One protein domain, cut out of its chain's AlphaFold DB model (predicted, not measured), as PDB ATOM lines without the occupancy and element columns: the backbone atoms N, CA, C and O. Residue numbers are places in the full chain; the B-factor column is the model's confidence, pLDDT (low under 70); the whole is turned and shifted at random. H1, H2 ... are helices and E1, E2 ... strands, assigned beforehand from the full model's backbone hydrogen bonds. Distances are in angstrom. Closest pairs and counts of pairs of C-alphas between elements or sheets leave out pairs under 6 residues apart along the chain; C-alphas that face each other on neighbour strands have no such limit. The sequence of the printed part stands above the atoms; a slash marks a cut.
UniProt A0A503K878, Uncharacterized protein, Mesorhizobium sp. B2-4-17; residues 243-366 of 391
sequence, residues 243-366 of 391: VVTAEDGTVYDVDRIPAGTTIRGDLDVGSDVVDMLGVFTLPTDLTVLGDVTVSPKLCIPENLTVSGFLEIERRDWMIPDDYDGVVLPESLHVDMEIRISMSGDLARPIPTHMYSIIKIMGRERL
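This is residues 243 to 366 of the 391 residues of an uncharacterized protein of Mesorhizobium sp. B2-4-17 (UniProt A0A503K878). What shape is this? With little regular structure, the chain winds in stacked turns: parallel sheet E3 E4 E5 E6 E7 forms one wall, short pairings of residues 262 to 263, 287 to 288, 305 to 306 and 333 to 334 another, and hairpin E1 E2 one end. How large? The printed part has 124 residues, 28 in named elements (E1 E2 E3 H1 E4 E5 E6 E7), class mixed; it is compact, radius of gyration of the C-alphas 14.0 A, spanning 44 by 30 by 26 A.

Where is the sheet? E3 is residues 267 to 269, E4 292 to 294, E5 310 to 312, E6 338 to 340 and E7 358 to 360, ending at C-alpha 360 (229.847, 262.327, 227.237). And the rest? H1 is residues 271 to 277, 9.6 A long; E1, 243 to 245, begins at C-alpha 243 (233.077, 273.647, 253.030); E2 is 251 to 253.

How do strands pair? E3 and E4 are parallel at 6 degrees, N 269 and O 293 2.8 A apart. Hairpin E1 and E2 is antiparallel, N 244 and O 252 2.9 A apart. And H1? It only grazes the sheet; every O i to N i+4 pair is within hydrogen-bond range. E3, H1, E4 form a strand-helix-strand unit, parallel neighbours with a helix between.

Any cut? The printed part has no cut; E5 to E6 is a long link of 25 residues. Where is pLDDT under 70? At residues 315 to 321, 343 and 362 to 366.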
ATOM      1  N   VAL A 243     231.988 274.230 252.257       96.50
ATOM      2  CA  VAL A 243     233.077 273.647 253.030       96.50
ATOM      3  C   VAL A 243     233.254 272.187 252.674       96.50
ATOM      4  O   VAL A 243     232.295 271.502 252.327       96.50
ATOM      5  N   VAL A 244     234.474 271.705 252.857       97.44
ATOM      6  CA  VAL A 244     234.831 270.292 252.762       97.44
ATOM      7  C   VAL A 244     235.427 269.822 254.076       97.44
ATOM      8  O   VAL A 244     235.995 270.606 254.838       97.44
ATOM      9  N   THR A 245     235.279 268.531 254.353       98.06
ATOM     10  CA  THR A 245     235.866 267.896 255.535       98.06
ATOM     11  C   THR A 245     237.031 267.028 255.089       98.06
ATOM     12  O   THR A 245     236.850 266.132 254.270       98.06
ATOM     13  N   ALA A 246     238.221 267.289 255.613       98.31
ATOM     14  CA  ALA A 246     239.391 266.461 255.376       98.31
ATOM     15  C   ALA A 246     239.307 265.125 256.135       98.31
ATOM     16  O   ALA A 246     238.477 264.939 257.029       98.31
ATOM     17  N   GLU A 247     240.171 264.179 255.779       97.75
ATOM     18  CA  GLU A 247     240.245 262.848 256.390       97.75
ATOM     19  C   GLU A 247     240.488 262.905 257.909       97.75
ATOM     20  O   GLU A 247     239.913 262.118 258.662       97.75
ATOM     21  N   ASP A 248     241.262 263.891 258.374       97.19
ATOM     22  CA  ASP A 248     241.540 264.144 259.794       97.19
ATOM     23  C   ASP A 248     240.365 264.801 260.554       97.19
ATOM     24  O   ASP A 248     240.434 264.991 261.770       97.19
ATOM     25  N   GLY A 249     239.272 265.128 259.856       97.62
ATOM     26  CA  GLY A 249     238.095 265.809 260.395       97.62
ATOM     27  C   GLY A 249     238.180 267.339 260.385       97.62
ATOM     28  O   GLY A 249     237.222 267.990 260.810       97.62
ATOM     29  N   THR A 250     239.276 267.927 259.901       97.88
ATOM     30  CA  THR A 250     239.413 269.380 259.747       97.88
ATOM     31  C   THR A 250     238.483 269.885 258.644       97.88
ATOM     32  O   THR A 250     238.379 269.286 257.578       97.88
ATOM     33  N   VAL A 251     237.795 271.002 258.889       96.69
ATOM     34  CA  VAL A 251     236.884 271.620 257.916       96.69
ATOM     35  C   VAL A 251     237.581 272.795 257.235       96.69
ATOM     36  O   VAL A 251     238.031 273.719 257.916       96.69
ATOM     37  N   TYR A 252     237.624 272.777 255.905       97.75
ATOM     38  CA  TYR A 252     238.180 273.848 255.077       97.75
ATOM     39  C   TYR A 252     237.085 274.517 254.254       97.75
ATOM     40  O   TYR A 252     236.123 273.870 253.847       97.75
ATOM     41  N   ASP A 253     237.248 275.810 253.974       96.75
ATOM     42  CA  ASP A 253     236.500 276.432 252.882       96.75
ATOM     43  C   ASP A 253     237.003 275.849 251.559       96.75
ATOM     44  O   ASP A 253     238.210 275.650 251.397       96.75
ATOM     45  N   VAL A 254     236.099 275.594 250.612       97.19
ATOM     46  CA  VAL A 254     236.459 274.969 249.323       97.19
ATOM     47  C   VAL A 254     237.484 275.775 248.516       97.19
ATOM     48  O   VAL A 254     238.246 275.199 247.747       97.19
ATOM     49  N   ASP A 255     237.561 277.092 248.731       96.50
ATOM     50  CA  ASP A 255     238.521 278.004 248.096       96.50
ATOM     51  C   ASP A 255     239.845 278.154 248.875       96.50
ATOM     52  O   ASP A 255     240.689 278.976 248.511       96.50
ATOM     53  N   ARG A 256     240.032 277.415 249.980       96.81
ATOM     54  CA  ARG A 256     241.193 277.519 250.891       96.81
ATOM     55  C   ARG A 256     241.676 276.163 251.402       96.81
ATOM     56  O   ARG A 256     242.125 276.042 252.544       96.81
ATOM     57  N   ILE A 257     241.574 275.147 250.560       98.06
ATOM     58  CA  ILE A 257     242.060 273.806 250.869       98.06
ATOM     59  C   ILE A 257     243.600 273.807 250.757       98.06
ATOM     60  O   ILE A 257     244.131 274.285 249.752       98.06
ATOM     61  N   PRO A 258     244.351 273.318 251.761       98.31
ATOM     62  CA  PRO A 258     245.804 273.171 251.653       98.31
ATOM     63  C   PRO A 258     246.220 272.115 250.615       98.31
ATOM     64  O   PRO A 258     245.509 271.132 250.404       98.31
ATOM     65  N   ALA A 259     247.404 272.267 250.018       98.31
ATOM     66  CA  ALA A 259     248.001 271.224 249.175       98.31
ATOM     67  C   ALA A 259     248.261 269.934 249.962       98.31
ATOM     68  O   ALA A 259     248.579 269.984 251.153       98.31
ATOM     69  N   GLY A 260     248.112 268.788 249.297       98.19
ATOM     70  CA  GLY A 260     248.248 267.474 249.934       98.19
ATOM     71  C   GLY A 260     247.050 267.051 250.793       98.19
ATOM     72  O   GLY A 260     247.146 266.061 251.516       98.19
ATOM     73  N   THR A 261     245.944 267.805 250.785       98.62
ATOM     74  CA  THR A 261     244.765 267.469 251.599       98.62
ATOM     75  C   THR A 261     244.018 266.272 251.012       98.62
ATOM     76  O   THR A 261     243.703 266.247 249.824       98.62
ATOM     77  N   THR A 262     243.646 265.321 251.869       98.62
ATOM     78  CA  THR A 262     242.678 264.268 251.541       98.62
ATOM     79  C   THR A 262     241.290 264.686 252.018       98.62
ATOM     80  O   THR A 262     241.078 264.855 253.218       98.62
ATOM     81  N   ILE A 263     240.339 264.857 251.102       98.50
ATOM     82  CA  ILE A 263     238.933 265.172 251.371       98.50
ATOM     83  C   ILE A 263     238.147 263.881 251.582       98.50
ATOM     84  O   ILE A 263     238.202 262.948 250.779       98.50
ATOM     85  N   ARG A 264     237.358 263.853 252.656       96.94
ATOM     86  CA  ARG A 264     236.398 262.791 252.928       96.94
ATOM     87  C   ARG A 264     235.078 263.084 252.211       96.94
ATOM     88  O   ARG A 264     234.375 264.019 252.586       96.94
ATOM     89  N   GLY A 265     234.698 262.204 251.287       96.56
ATOM     90  CA  GLY A 265     233.462 262.328 250.512       96.56
ATOM     91  C   GLY A 265     233.653 263.205 249.280       96.56
ATOM     92  O   GLY A 265     234.744 263.228 248.716       96.56
ATOM     93  N   ASP A 266     232.589 263.898 248.888       98.06
ATOM     94  CA  ASP A 266     232.522 264.597 247.608       98.06
ATOM     95  C   ASP A 266     233.066 266.033 247.703       98.06
ATOM     96  O   ASP A 266     232.994 266.684 248.753       98.06
ATOM     97  N   LEU A 267     233.587 266.541 246.589       98.00
ATOM     98  CA  LEU A 267     234.001 267.931 246.404       98.00
ATOM     99  C   LEU A 267     233.131 268.570 245.321       98.00
ATOM    100  O   LEU A 267     233.286 268.275 244.138       98.00
ATOM    101  N   ASP A 268     232.264 269.495 245.723       97.38
ATOM    102  CA  ASP A 268     231.504 270.327 244.791       97.38
ATOM    103  C   ASP A 268     232.149 271.713 244.671       97.38
ATOM    104  O   ASP A 268     232.121 272.533 245.594       97.38
ATOM    105  N   VAL A 269     232.763 271.950 243.516       96.88
ATOM    106  CA  VAL A 269     233.277 273.242 243.052       96.88
ATOM    107  C   VAL A 269     232.724 273.548 241.659       96.88
ATOM    108  O   VAL A 269     233.418 274.082 240.787       96.88
ATOM    109  N   GLY A 270     231.456 273.180 241.455       94.94
ATOM    110  CA  GLY A 270     230.669 273.481 240.269       94.94
ATOM    111  C   GLY A 270     230.444 274.979 240.048       94.94
ATOM    112  O   GLY A 270     230.908 275.851 240.788       94.94
ATOM    113  N   SER A 271     229.723 275.293 238.980       90.25
ATOM    114  CA  SER A 271     229.493 276.653 238.488       90.25
ATOM    115  C   SER A 271     228.775 277.520 239.519       90.25
ATOM    116  O   SER A 271     229.192 278.652 239.724       90.25
ATOM    117  N   ASP A 272     227.801 276.977 240.259       88.31
ATOM    118  CA  ASP A 272     227.113 277.711 241.335       88.31
ATOM    119  C   ASP A 272     228.099 278.179 242.424       88.31
ATOM    120  O   ASP A 272     228.036 279.317 242.905       88.31
ATOM    121  N   VAL A 273     229.044 277.308 242.800       92.81
ATOM    122  CA  VAL A 273     230.087 277.619 243.785       92.81
ATOM    123  C   VAL A 273     231.039 278.673 243.232       92.81
ATOM    124  O   VAL A 273     231.389 279.609 243.951       92.81
ATOM    125  N   VAL A 274     231.432 278.578 241.961       92.12
ATOM    126  CA  VAL A 274     232.326 279.550 241.312       92.12
ATOM    127  C   VAL A 274     231.653 280.896 241.076       92.12
ATOM    128  O   VAL A 274     232.283 281.928 241.279       92.12
ATOM    129  N   ASP A 275     230.380 280.949 240.713       86.75
ATOM    130  CA  ASP A 275     229.672 282.220 240.547       86.75
ATOM    131  C   ASP A 275     229.533 282.935 241.903       86.75
ATOM    132  O   ASP A 275     229.662 284.162 242.013       86.75
ATOM    133  N   MET A 276     229.396 282.156 242.979       87.50
ATOM    134  CA  MET A 276     229.343 282.671 244.339       87.50
ATOM    135  C   MET A 276     230.707 283.027 244.944       87.50
ATOM    136  O   MET A 276     230.806 284.012 245.685       87.50
ATOM    137  N   LEU A 277     231.749 282.230 244.708       90.62
ATOM    138  CA  LEU A 277     233.087 282.389 245.295       90.62
ATOM    139  C   LEU A 277     234.100 283.031 244.341       90.62
ATOM    140  O   LEU A 277     235.167 283.488 244.771       90.62
ATOM    141  N   GLY A 278     233.704 283.268 243.097       90.56
ATOM    142  CA  GLY A 278     234.590 283.673 242.014       90.56
ATOM    143  C   GLY A 278     235.484 282.522 241.584       90.56
ATOM    144  O   GLY A 278     235.489 281.454 242.186       90.56
ATOM    145  N   VAL A 279     236.280 282.769 240.550       92.25
ATOM    146  CA  VAL A 279     237.329 281.838 240.136       92.25
ATOM    147  C   VAL A 279     238.419 281.800 241.209       92.25
ATOM    148  O   VAL A 279     238.905 282.846 241.646       92.25
ATOM    149  N   PHE A 280     238.798 280.596 241.628       95.62
ATOM    150  CA  PHE A 280     239.892 280.329 242.561       95.62
ATOM    151  C   PHE A 280     240.728 279.144 242.066       95.62
ATOM    152  O   PHE A 280     240.409 278.518 241.062       95.62
ATOM    153  N   THR A 281     241.832 278.847 242.744       96.75
ATOM    154  CA  THR A 281     242.725 277.749 242.360       96.75
ATOM    155  C   THR A 281     242.533 276.584 243.315       96.75
ATOM    156  O   THR A 281     242.659 276.756 244.527       96.75
ATOM    157  N   LEU A 282     242.243 275.402 242.771       97.62
ATOM    158  CA  LEU A 282     242.303 274.164 243.540       97.62
ATOM    159  C   LEU A 282     243.771 273.831 243.851       97.62
ATOM    160  O   LEU A 282     244.634 274.042 242.995       97.62
ATOM    161  N   PRO A 283     244.086 273.348 245.061       98.00
ATOM    162  CA  PRO A 283     245.465 273.058 245.425       98.00
ATOM    163  C   PRO A 283     245.982 271.802 244.708       98.00
ATOM    164  O   PRO A 283     245.207 270.916 244.352       98.00
ATOM    165  N   THR A 284     247.301 271.705 244.528       98.25
ATOM    166  CA  THR A 284     247.947 270.486 244.016       98.25
ATOM    167  C   THR A 284     247.906 269.359 245.039       98.25
ATOM    168  O   THR A 284     247.718 269.590 246.241       98.25
ATOM    169  N   ASP A 285     248.126 268.136 244.556       98.25
ATOM    170  CA  ASP A 285     248.237 266.934 245.394       98.25
ATOM    171  C   ASP A 285     246.964 266.681 246.224       98.25
ATOM    172  O   ASP A 285     247.007 266.163 247.339       98.25
ATOM    173  N   LEU A 286     245.814 267.105 245.697       98.50
ATOM    174  CA  LEU A 286     244.519 266.938 246.338       98.50
ATOM    175  C   LEU A 286     244.005 265.516 246.108       98.50
ATOM    176  O   LEU A 286     243.964 265.043 244.974       98.50
ATOM    177  N   THR A 287     243.560 264.847 247.168       98.75
ATOM    178  CA  THR A 287     242.874 263.551 247.061       98.75
ATOM    179  C   THR A 287     241.425 263.707 247.495       98.75
ATOM    180  O   THR A 287     241.164 264.237 248.570       98.75
ATOM    181  N   VAL A 288     240.471 263.237 246.696       98.69
ATOM    182  CA  VAL A 288     239.036 263.250 247.007       98.69
ATOM    183  C   VAL A 288     238.532 261.814 247.027       98.69
ATOM    184  O   VAL A 288     238.566 261.123 246.012       98.69
ATOM    185  N   LEU A 289     238.080 261.351 248.196       98.56
ATOM    186  CA  LEU A 289     237.642 259.963 248.399       98.56
ATOM    187  C   LEU A 289     236.225 259.672 247.863       98.56
ATOM    188  O   LEU A 289     235.735 258.555 248.020       98.56
ATOM    189  N   GLY A 290     235.559 260.671 247.287       98.25
ATOM    190  CA  GLY A 290     234.245 260.575 246.653       98.25
ATOM    191  C   GLY A 290     234.246 261.184 245.252       98.25
ATOM    192  O   GLY A 290     235.253 261.121 244.540       98.25
ATOM    193  N   ASP A 291     233.115 261.767 244.873       98.50
ATOM    194  CA  ASP A 291     232.920 262.399 243.570       98.50
ATOM    195  C   ASP A 291     233.448 263.844 243.563       98.50
ATOM    196  O   ASP A 291     233.467 264.533 244.585       98.50
ATOM    197  N   VAL A 292     233.872 264.327 242.398       98.50
ATOM    198  CA  VAL A 292     234.263 265.724 242.181       98.50
ATOM    199  C   VAL A 292     233.378 266.325 241.107       98.50
ATOM    200  O   VAL A 292     233.397 265.860 239.972       98.50
ATOM    201  N   THR A 293     232.687 267.410 241.434       97.44
ATOM    202  CA  THR A 293     232.027 268.275 240.452       97.44
ATOM    203  C   THR A 293     232.853 269.542 240.303       97.44
ATOM    204  O   THR A 293     233.103 270.236 241.288       97.44
ATOM    205  N   VAL A 294     233.293 269.862 239.087       96.38
ATOM    206  CA  VAL A 294     234.153 271.019 238.813       96.38
ATOM    207  C   VAL A 294     233.554 271.921 237.745       96.38
ATOM    208  O   VAL A 294     233.118 271.463 236.690       96.38
ATOM    209  N   SER A 295     233.539 273.226 238.011       93.81
ATOM    210  CA  SER A 295     233.184 274.218 237.000       93.81
ATOM    211  C   SER A 295     234.248 274.272 235.898       93.81
ATOM    212  O   SER A 295     235.441 274.292 236.211       93.81
ATOM    213  N   PRO A 296     233.861 274.437 234.623       91.31
ATOM    214  CA  PRO A 296     234.793 274.644 233.516       91.31
ATOM    215  C   PRO A 296     235.635 275.920 233.657       91.31
ATOM    216  O   PRO A 296     236.654 276.070 232.990       91.31
ATOM    217  N   LYS A 297     235.225 276.851 234.530       90.69
ATOM    218  CA  LYS A 297     235.969 278.077 234.851       90.69
ATOM    219  C   LYS A 297     237.191 277.822 235.751       90.69
ATOM    220  O   LYS A 297     237.977 278.747 235.957       90.69
ATOM    221  N   LEU A 298     237.334 276.625 236.329       93.81
ATOM    222  CA  LEU A 298     238.456 276.260 237.197       93.81
ATOM    223  C   LEU A 298     239.462 275.379 236.459       93.81
ATOM    224  O   LEU A 298     239.103 274.521 235.657       93.81
ATOM    225  N   CYS A 299     240.740 275.550 236.789       95.38
ATOM    226  CA  CYS A 299     241.777 274.626 236.353       95.38
ATOM    227  C   CYS A 299     241.772 273.378 237.242       95.38
ATOM    228  O   CYS A 299     241.789 273.492 238.472       95.38
ATOM    229  N   ILE A 300     241.819 272.196 236.624       97.38
ATOM    230  CA  ILE A 300     242.101 270.949 237.338       97.38
ATOM    231  C   ILE A 300     243.583 270.968 237.749       97.38
ATOM    232  O   ILE A 300     244.439 271.177 236.887       97.38
ATOM    233  N   PRO A 301     243.909 270.798 239.043       97.94
ATOM    234  CA  PRO A 301     245.282 270.907 239.513       97.94
ATOM    235  C   PRO A 301     246.086 269.636 239.214       97.94
ATOM    236  O   PRO A 301     245.535 268.547 239.050       97.94
ATOM    237  N   GLU A 302     247.410 269.776 239.200       98.06
ATOM    238  CA  GLU A 302     248.328 268.639 239.124       98.06
ATOM    239  C   GLU A 302     248.150 267.700 240.329       98.06
ATOM    240  O   GLU A 302     247.941 268.143 241.466       98.06
ATOM    241  N   ASN A 303     248.281 266.400 240.070       98.12
ATOM    242  CA  ASN A 303     248.152 265.309 241.033       98.12
ATOM    243  C   ASN A 303     246.789 265.272 241.752       98.12
ATOM    244  O   ASN A 303     246.706 264.795 242.885       98.12
ATOM    245  N   LEU A 304     245.713 265.760 241.118       98.50
ATOM    246  CA  LEU A 304     244.357 265.506 241.609       98.50
ATOM    247  C   LEU A 304     244.061 264.003 241.524       98.50
ATOM    248  O   LEU A 304     244.159 263.408 240.453       98.50
ATOM    249  N   THR A 305     243.663 263.408 242.644       98.69
ATOM    250  CA  THR A 305     243.196 262.020 242.725       98.69
ATOM    251  C   THR A 305     241.724 261.996 243.113       98.69
ATOM    252  O   THR A 305     241.355 262.567 244.137       98.69
ATOM    253  N   VAL A 306     240.886 261.328 242.320       98.62
ATOM    254  CA  VAL A 306     239.438 261.206 242.536       98.62
ATOM    255  C   VAL A 306     239.054 259.733 242.607       98.62
ATOM    256  O   VAL A 306     239.188 259.015 241.617       98.62
ATOM    257  N   SER A 307     238.560 259.276 243.756       98.56
ATOM    258  CA  SER A 307     238.128 257.878 243.922       98.56
ATOM    259  C   SER A 307     236.753 257.576 243.318       98.56
ATOM    260  O   SER A 307     236.409 256.414 243.107       98.56
ATOM    261  N   GLY A 308     235.950 258.607 243.066       98.12
ATOM    262  CA  GLY A 308     234.647 258.506 242.420       98.12
ATOM    263  C   GLY A 308     234.658 258.980 240.967       98.12
ATOM    264  O   GLY A 308     235.598 258.739 240.203       98.12
ATOM    265  N   PHE A 309     233.582 259.658 240.582       98.06
ATOM    266  CA  PHE A 309     233.437 260.313 239.287       98.06
ATOM    267  C   PHE A 309     234.022 261.725 239.314       98.06
ATOM    268  O   PHE A 309     233.855 262.452 240.290       98.06
ATOM    269  N   LEU A 310     234.641 262.139 238.210       97.88
ATOM    270  CA  LEU A 310     234.947 263.546 237.958       97.88
ATOM    271  C   LEU A 310     233.935 264.093 236.954       97.88
ATOM    272  O   LEU A 310     233.980 263.740 235.780       97.88
ATOM    273  N   GLU A 311     233.032 264.956 237.392       96.94
ATOM    274  CA  GLU A 311     232.071 265.645 236.540       96.94
ATOM    275  C   GLU A 311     232.537 267.072 236.250       96.94
ATOM    276  O   GLU A 311     232.670 267.900 237.149       96.94
ATOM    277  N   ILE A 312     232.770 267.373 234.974       94.94
ATOM    278  CA  ILE A 312     232.999 268.739 234.509       94.94
ATOM    279  C   ILE A 312     231.627 269.330 234.203       94.94
ATOM    280  O   ILE A 312     231.005 269.037 233.175       94.94
ATOM    281  N   GLU A 313     231.128 270.119 235.149       89.12
ATOM    282  CA  GLU A 313     229.761 270.616 235.138       89.12
ATOM    283  C   GLU A 313     229.586 271.680 234.063       89.12
ATOM    284  O   GLU A 313     230.005 272.828 234.207       89.12
ATOM    285  N   ARG A 314     228.843 271.349 233.014       76.25
ATOM    286  CA  ARG A 314     228.431 272.341 232.028       76.25
ATOM    287  C   ARG A 314     227.060 272.906 232.375       76.25
ATOM    288  O   ARG A 314     226.054 272.562 231.758       76.25
ATOM    289  N   ARG A 315     227.025 273.805 233.359       68.19
ATOM    290  CA  ARG A 315     225.858 274.671 233.588       68.19
ATOM    291  C   ARG A 315     225.917 275.978 232.837       68.19
ATOM    292  O   ARG A 315     224.872 276.581 232.641       68.19
ATOM    293  N   ASP A 316     227.089 276.403 232.386       56.59
ATOM    294  CA  ASP A 316     227.173 277.523 231.466       56.59
ATOM    295  C   ASP A 316     226.791 277.027 230.067       56.59
ATOM    296  O   ASP A 316     227.600 276.547 229.272       56.59
ATOM    297  N   TRP A 317     225.502 277.157 229.751       54.50
ATOM    298  CA  TRP A 317     224.969 276.990 228.395       54.50
ATOM    299  C   TRP A 317     225.585 278.021 227.427       54.50
ATOM    300  O   TRP A 317     225.454 277.896 226.209       54.50
ATOM    301  N   MET A 318     226.283 279.025 227.975       48.81
ATOM    302  CA  MET A 318     227.086 280.019 227.280       48.81
ATOM    303  C   MET A 318     228.571 279.777 227.541       48.81
ATOM    304  O   MET A 318     229.148 280.279 228.502       48.81
ATOM    305  N   ILE A 319     229.186 279.033 226.635       57.00
ATOM    306  CA  ILE A 319     230.634 278.978 226.521       57.00
ATOM    307  C   ILE A 319     231.102 280.315 225.907       57.00
ATOM    308  O   ILE A 319     230.589 280.674 224.845       57.00
ATOM    309  N   PRO A 320     232.011 281.077 226.548       61.34
ATOM    310  CA  PRO A 320     232.669 282.213 225.905       61.34
ATOM    311  C   PRO A 320     233.267 281.804 224.553       61.34
ATOM    312  O   PRO A 320     233.797 280.703 224.438       61.34
ATOM    313  N   ASP A 321     233.213 282.667 223.533       59.62
ATOM    314  CA  ASP A 321     233.771 282.355 222.200       59.62
ATOM    315  C   ASP A 321     235.271 281.968 222.248       59.62
ATOM    316  O   ASP A 321     235.787 281.382 221.298       59.62
ATOM    317  N   ASP A 322     235.963 282.291 223.345       74.81
ATOM    318  CA  ASP A 322     237.370 282.013 223.648       74.81
ATOM    319  C   ASP A 322     237.594 280.887 224.676       74.81
ATOM    320  O   ASP A 322     238.682 280.754 225.232       74.81
ATOM    321  N   TYR A 323     236.587 280.067 224.966       80.44
ATOM    322  CA  TYR A 323     236.762 278.920 225.851       80.44
ATOM    323  C   TYR A 323     237.465 277.765 225.132       80.44
ATOM    324  O   TYR A 323     236.888 277.080 224.285       80.44
ATOM    325  N   ASP A 324     238.703 277.510 225.542       83.31
ATOM    326  CA  ASP A 324     239.559 276.468 224.968       83.31
ATOM    327  C   ASP A 324     239.306 275.058 225.542       83.31
ATOM    328  O   ASP A 324     239.988 274.104 225.160       83.31
ATOM    329  N   GLY A 325     238.323 274.897 226.435       86.56
ATOM    330  CA  GLY A 325     238.075 273.644 227.152       86.56
ATOM    331  C   GLY A 325     238.847 273.527 228.469       86.56
ATOM    332  O   GLY A 325     239.802 274.257 228.735       86.56
ATOM    333  N   VAL A 326     238.450 272.569 229.307       91.06
ATOM    334  CA  VAL A 326     239.179 272.194 230.523       91.06
ATOM    335  C   VAL A 326     240.394 271.359 230.136       91.06
ATOM    336  O   VAL A 326     240.271 270.329 229.472       91.06
ATOM    337  N   VAL A 327     241.576 271.784 230.574       94.56
ATOM    338  CA  VAL A 327     242.813 271.009 230.428       94.56
ATOM    339  C   VAL A 327     242.844 269.905 231.485       94.56
ATOM    340  O   VAL A 327     242.722 270.186 232.677       94.56
ATOM    341  N   LEU A 328     243.032 268.655 231.050       95.94
ATOM    342  CA  LEU A 328     243.274 267.518 231.938       95.94
ATOM    343  C   LEU A 328     244.792 267.315 232.087       95.94
ATOM    344  O   LEU A 328     245.444 267.020 231.082       95.94
ATOM    345  N   PRO A 329     245.381 267.476 233.286       97.12
ATOM    346  CA  PRO A 329     246.813 267.266 233.467       97.12
ATOM    347  C   PRO A 329     247.162 265.776 233.370       97.12
ATOM    348  O   PRO A 329     246.378 264.924 233.780       97.12
ATOM    349  N   GLU A 330     248.358 265.440 232.880       97.12
ATOM    350  CA  GLU A 330     248.814 264.038 232.754       97.12
ATOM    351  C   GLU A 330     248.800 263.304 234.108       97.12
ATOM    352  O   GLU A 330     248.600 262.095 234.179       97.12
ATOM    353  N   SER A 331     248.983 264.054 235.194       97.81
ATOM    354  CA  SER A 331     249.000 263.561 236.569       97.81
ATOM    355  C   SER A 331     247.618 263.321 237.190       97.81
ATOM    356  O   SER A 331     247.551 262.766 238.288       97.81
ATOM    357  N   LEU A 332     246.521 263.729 236.539       98.12
ATOM    358  CA  LEU A 332     245.173 263.502 237.062       98.12
ATOM    359  C   LEU A 332     244.875 261.996 237.106       98.12
ATOM    360  O   LEU A 332     245.085 261.257 236.138       98.12
ATOM    361  N   HIS A 333     244.341 261.561 238.243       98.25
ATOM    362  CA  HIS A 333     243.898 260.199 238.487       98.25
ATOM    363  C   HIS A 333     242.413 260.187 238.846       98.25
ATOM    364  O   HIS A 333     241.984 260.906 239.747       98.25
ATOM    365  N   VAL A 334     241.631 259.365 238.146       98.19
ATOM    366  CA  VAL A 334     240.200 259.169 238.402       98.19
ATOM    367  C   VAL A 334     239.920 257.670 238.361       98.19
ATOM    368  O   VAL A 334     240.160 257.037 237.333       98.19
ATOM    369  N   ASP A 335     239.429 257.109 239.466       98.12
ATOM    370  CA  ASP A 335     239.207 255.662 239.614       98.12
ATOM    371  C   ASP A 335     238.017 255.164 238.779       98.12
ATOM    372  O   ASP A 335     238.001 254.008 238.346       98.12
ATOM    373  N   MET A 336     237.005 256.018 238.566       97.31
ATOM    374  CA  MET A 336     235.794 255.668 237.817       97.31
ATOM    375  C   MET A 336     235.767 256.296 236.417       97.31
ATOM    376  O   MET A 336     236.400 255.789 235.494       97.31
ATOM    377  N   GLU A 337     234.990 257.363 236.222       97.31
ATOM    378  CA  GLU A 337     234.781 257.993 234.916       97.31
ATOM    379  C   GLU A 337     234.916 259.511 235.009       97.31
ATOM    380  O   GLU A 337     234.580 260.120 236.027       97.31
ATOM    381  N   ILE A 338     235.339 260.117 233.900       96.44
ATOM    382  CA  ILE A 338     235.297 261.563 233.691       96.44
ATOM    383  C   ILE A 338     234.046 261.872 232.874       96.44
ATOM    384  O   ILE A 338     233.949 261.489 231.709       96.44
ATOM    385  N   ARG A 339     233.079 262.559 233.469       95.62
ATOM    386  CA  ARG A 339     231.817 262.938 232.838       95.62
ATOM    387  C   ARG A 339     231.903 264.365 232.321       95.62
ATOM    388  O   ARG A 339     232.177 265.290 233.078       95.62
ATOM    389  N   ILE A 340     231.637 264.536 231.035       92.62
ATOM    390  CA  ILE A 340     231.553 265.840 230.365       92.62
ATOM    391  C   ILE A 340     230.221 265.943 229.637       92.62
ATOM    392  O   ILE A 340     229.655 264.919 229.274       92.62
ATOM    393  N   SER A 341     229.703 267.138 229.376       83.88
ATOM    394  CA  SER A 341     228.420 267.267 228.666       83.88
ATOM    395  C   SER A 341     228.598 267.223 227.147       83.88
ATOM    396  O   SER A 341     227.742 266.708 226.423       83.88
ATOM    397  N   MET A 342     229.721 267.731 226.638       78.25
ATOM    398  CA  MET A 342     230.063 267.751 225.217       78.25
ATOM    399  C   MET A 342     231.564 267.532 225.003       78.25
ATOM    400  O   MET A 342     232.385 267.854 225.851       78.25
ATOM    401  N   SER A 343     231.954 267.044 223.823       67.31
ATOM    402  CA  SER A 343     233.371 266.814 223.484       67.31
ATOM    403  C   SER A 343     234.228 268.085 223.462       67.31
ATOM    404  O   SER A 343     235.435 267.995 223.653       67.31
ATOM    405  N   GLY A 344     233.616 269.251 223.234       76.00
ATOM    406  CA  GLY A 344     234.284 270.555 223.297       76.00
ATOM    407  C   GLY A 344     234.553 271.058 224.719       76.00
ATOM    408  O   GLY A 344     235.115 272.134 224.871       76.00
ATOM    409  N   ASP A 345     234.157 270.308 225.750       82.62
ATOM    410  CA  ASP A 345     234.397 270.701 227.141       82.62
ATOM    411  C   ASP A 345     235.850 270.468 227.567       82.62
ATOM    412  O   ASP A 345     236.260 271.017 228.585       82.62
ATOM    413  N   LEU A 346     236.619 269.685 226.802       86.56
ATOM    414  CA  LEU A 346     238.012 269.347 227.086       86.56
ATOM    415  C   LEU A 346     238.965 270.008 226.091       86.56
ATOM    416  O   LEU A 346     238.792 269.894 224.874       86.56
ATOM    417  N   ALA A 347     240.017 270.621 226.622       87.62
ATOM    418  CA  ALA A 347     241.140 271.104 225.836       87.62
ATOM    419  C   ALA A 347     242.014 269.931 225.366       87.62
ATOM    420  O   ALA A 347     242.093 268.881 226.011       87.62
ATOM    421  N   ARG A 348     242.705 270.107 224.235       81.56
ATOM    422  CA  ARG A 348     243.675 269.133 223.708       81.56
ATOM    423  C   ARG A 348     245.117 269.552 224.033       81.56
ATOM    424  O   ARG A 348     245.386 270.752 224.056       81.56
ATOM    425  N   PRO A 349     246.060 268.597 224.167       91.31
ATOM    426  CA  PRO A 349     245.879 267.142 224.067       91.31
ATOM    427  C   PRO A 349     245.224 266.530 225.317       91.31
ATOM    428  O   PRO A 349     245.401 267.029 226.420       91.31
ATOM    429  N   ILE A 350     244.485 265.432 225.126       85.56
ATOM    430  CA  ILE A 350     243.917 264.636 226.224       85.56
ATOM    431  C   ILE A 350     244.929 263.536 226.598       85.56
ATOM    432  O   ILE A 350     245.387 262.832 225.687       85.56
ATOM    433  N   PRO A 351     245.257 263.353 227.892       91.69
ATOM    434  CA  PRO A 351     246.121 262.273 228.361       91.69
ATOM    435  C   PRO A 351     245.644 260.890 227.909       91.69
ATOM    436  O   PRO A 351     244.468 260.539 228.030       91.69
ATOM    437  N   THR A 352     246.566 260.083 227.379       91.31
ATOM    438  CA  THR A 352     246.198 258.832 226.691       91.31
ATOM    439  C   THR A 352     245.543 257.801 227.609       91.31
ATOM    440  O   THR A 352     244.639 257.081 227.180       91.31
ATOM    441  N   HIS A 353     245.930 257.758 228.885       93.75
ATOM    442  CA  HIS A 353     245.343 256.851 229.873       93.75
ATOM    443  C   HIS A 353     243.904 257.206 230.251       93.75
ATOM    444  O   HIS A 353     243.222 256.370 230.840       93.75
ATOM    445  N   MET A 354     243.418 258.401 229.901       93.38
ATOM    446  CA  MET A 354     242.066 258.845 230.245       93.38
ATOM    447  C   MET A 354     241.019 258.539 229.171       93.38
ATOM    448  O   MET A 354     239.824 258.575 229.465       93.38
ATOM    449  N   TYR A 355     241.416 258.216 227.933       89.25
ATOM    450  CA  TYR A 355     240.461 258.038 226.828       89.25
ATOM    451  C   TYR A 355     239.363 257.008 227.128       89.25
ATOM    452  O   TYR A 355     238.208 257.214 226.759       89.25
ATOM    453  N   SER A 356     239.694 255.910 227.812       92.94
ATOM    454  CA  SER A 356     238.742 254.835 228.122       92.94
ATOM    455  C   SER A 356     237.717 255.210 229.202       92.94
ATOM    456  O   SER A 356     236.614 254.645 229.223       92.94
ATOM    457  N   ILE A 357     238.049 256.175 230.066       95.00
ATOM    458  CA  ILE A 357     237.236 256.577 231.222       95.00
ATOM    459  C   ILE A 357     236.435 257.867 230.990       95.00
ATOM    460  O   ILE A 357     235.554 258.176 231.785       95.00
ATOM    461  N   ILE A 358     236.662 258.601 229.895       92.44
ATOM    462  CA  ILE A 358     235.853 259.781 229.541       92.44
ATOM    463  C   ILE A 358     234.488 259.354 228.971       92.44
ATOM    464  O   ILE A 358     234.408 258.541 228.046       92.44
ATOM    465  N   LYS A 359     233.399 259.937 229.491       93.31
ATOM    466  CA  LYS A 359     232.008 259.749 229.053       93.31
ATOM    467  C   LYS A 359     231.343 261.088 228.754       93.31
ATOM    468  O   LYS A 359     231.409 262.019 229.550       93.31
ATOM    469  N   ILE A 360     230.644 261.158 227.621       86.25
ATOM    470  CA  ILE A 360     229.847 262.327 227.237       86.25
ATOM    471  C   ILE A 360     228.399 262.111 227.692       86.25
ATOM    472  O   ILE A 360     227.679 261.268 227.155       86.25
ATOM    473  N   MET A 361     227.981 262.878 228.689       81.62
ATOM    474  CA  MET A 361     226.649 262.919 229.275       81.62
ATOM    475  C   MET A 361     225.722 263.732 228.364       81.62
ATOM    476  O   MET A 361     225.551 264.936 228.519       81.62
ATOM    477  N   GLY A 362     225.131 263.079 227.362       61.41
ATOM    478  CA  GLY A 362     224.277 263.767 226.395       61.41
ATOM    479  C   GLY A 362     223.492 262.817 225.494       61.41
ATOM    480  O   GLY A 362     223.974 262.421 224.440       61.41
ATOM    481  N   ARG A 363     222.245 262.527 225.903       47.59
ATOM    482  CA  ARG A 363     221.194 261.728 225.232       47.59
ATOM    483  C   ARG A 363     221.523 260.256 224.938       47.59
ATOM    484  O   ARG A 363     222.250 259.929 224.009       47.59
ATOM    485  N   GLU A 364     220.756 259.375 225.585       39.72
ATOM    486  CA  GLU A 364     220.528 257.950 225.267       39.72
ATOM    487  C   GLU A 364     219.944 257.683 223.849       39.72
ATOM    488  O   GLU A 364     219.141 256.773 223.651       39.72
ATOM    489  N   ARG A 365     220.269 258.479 222.819       38.59
ATOM    490  CA  ARG A 365     219.674 258.316 221.480       38.59
ATOM    491  C   ARG A 365     220.566 258.670 220.293       38.59
ATOM    492  O   ARG A 365     220.062 259.116 219.267       38.59
ATOM    493  N   LEU A 366     221.868 258.430 220.405       38.75
ATOM    494  CA  LEU A 366     222.798 258.452 219.273       38.75
ATOM    495  C   LEU A 366     223.751 257.248 219.353       38.75
ATOM    496  O   LEU A 366     224.944 257.386 219.593       38.75
TER     497      LEU A 366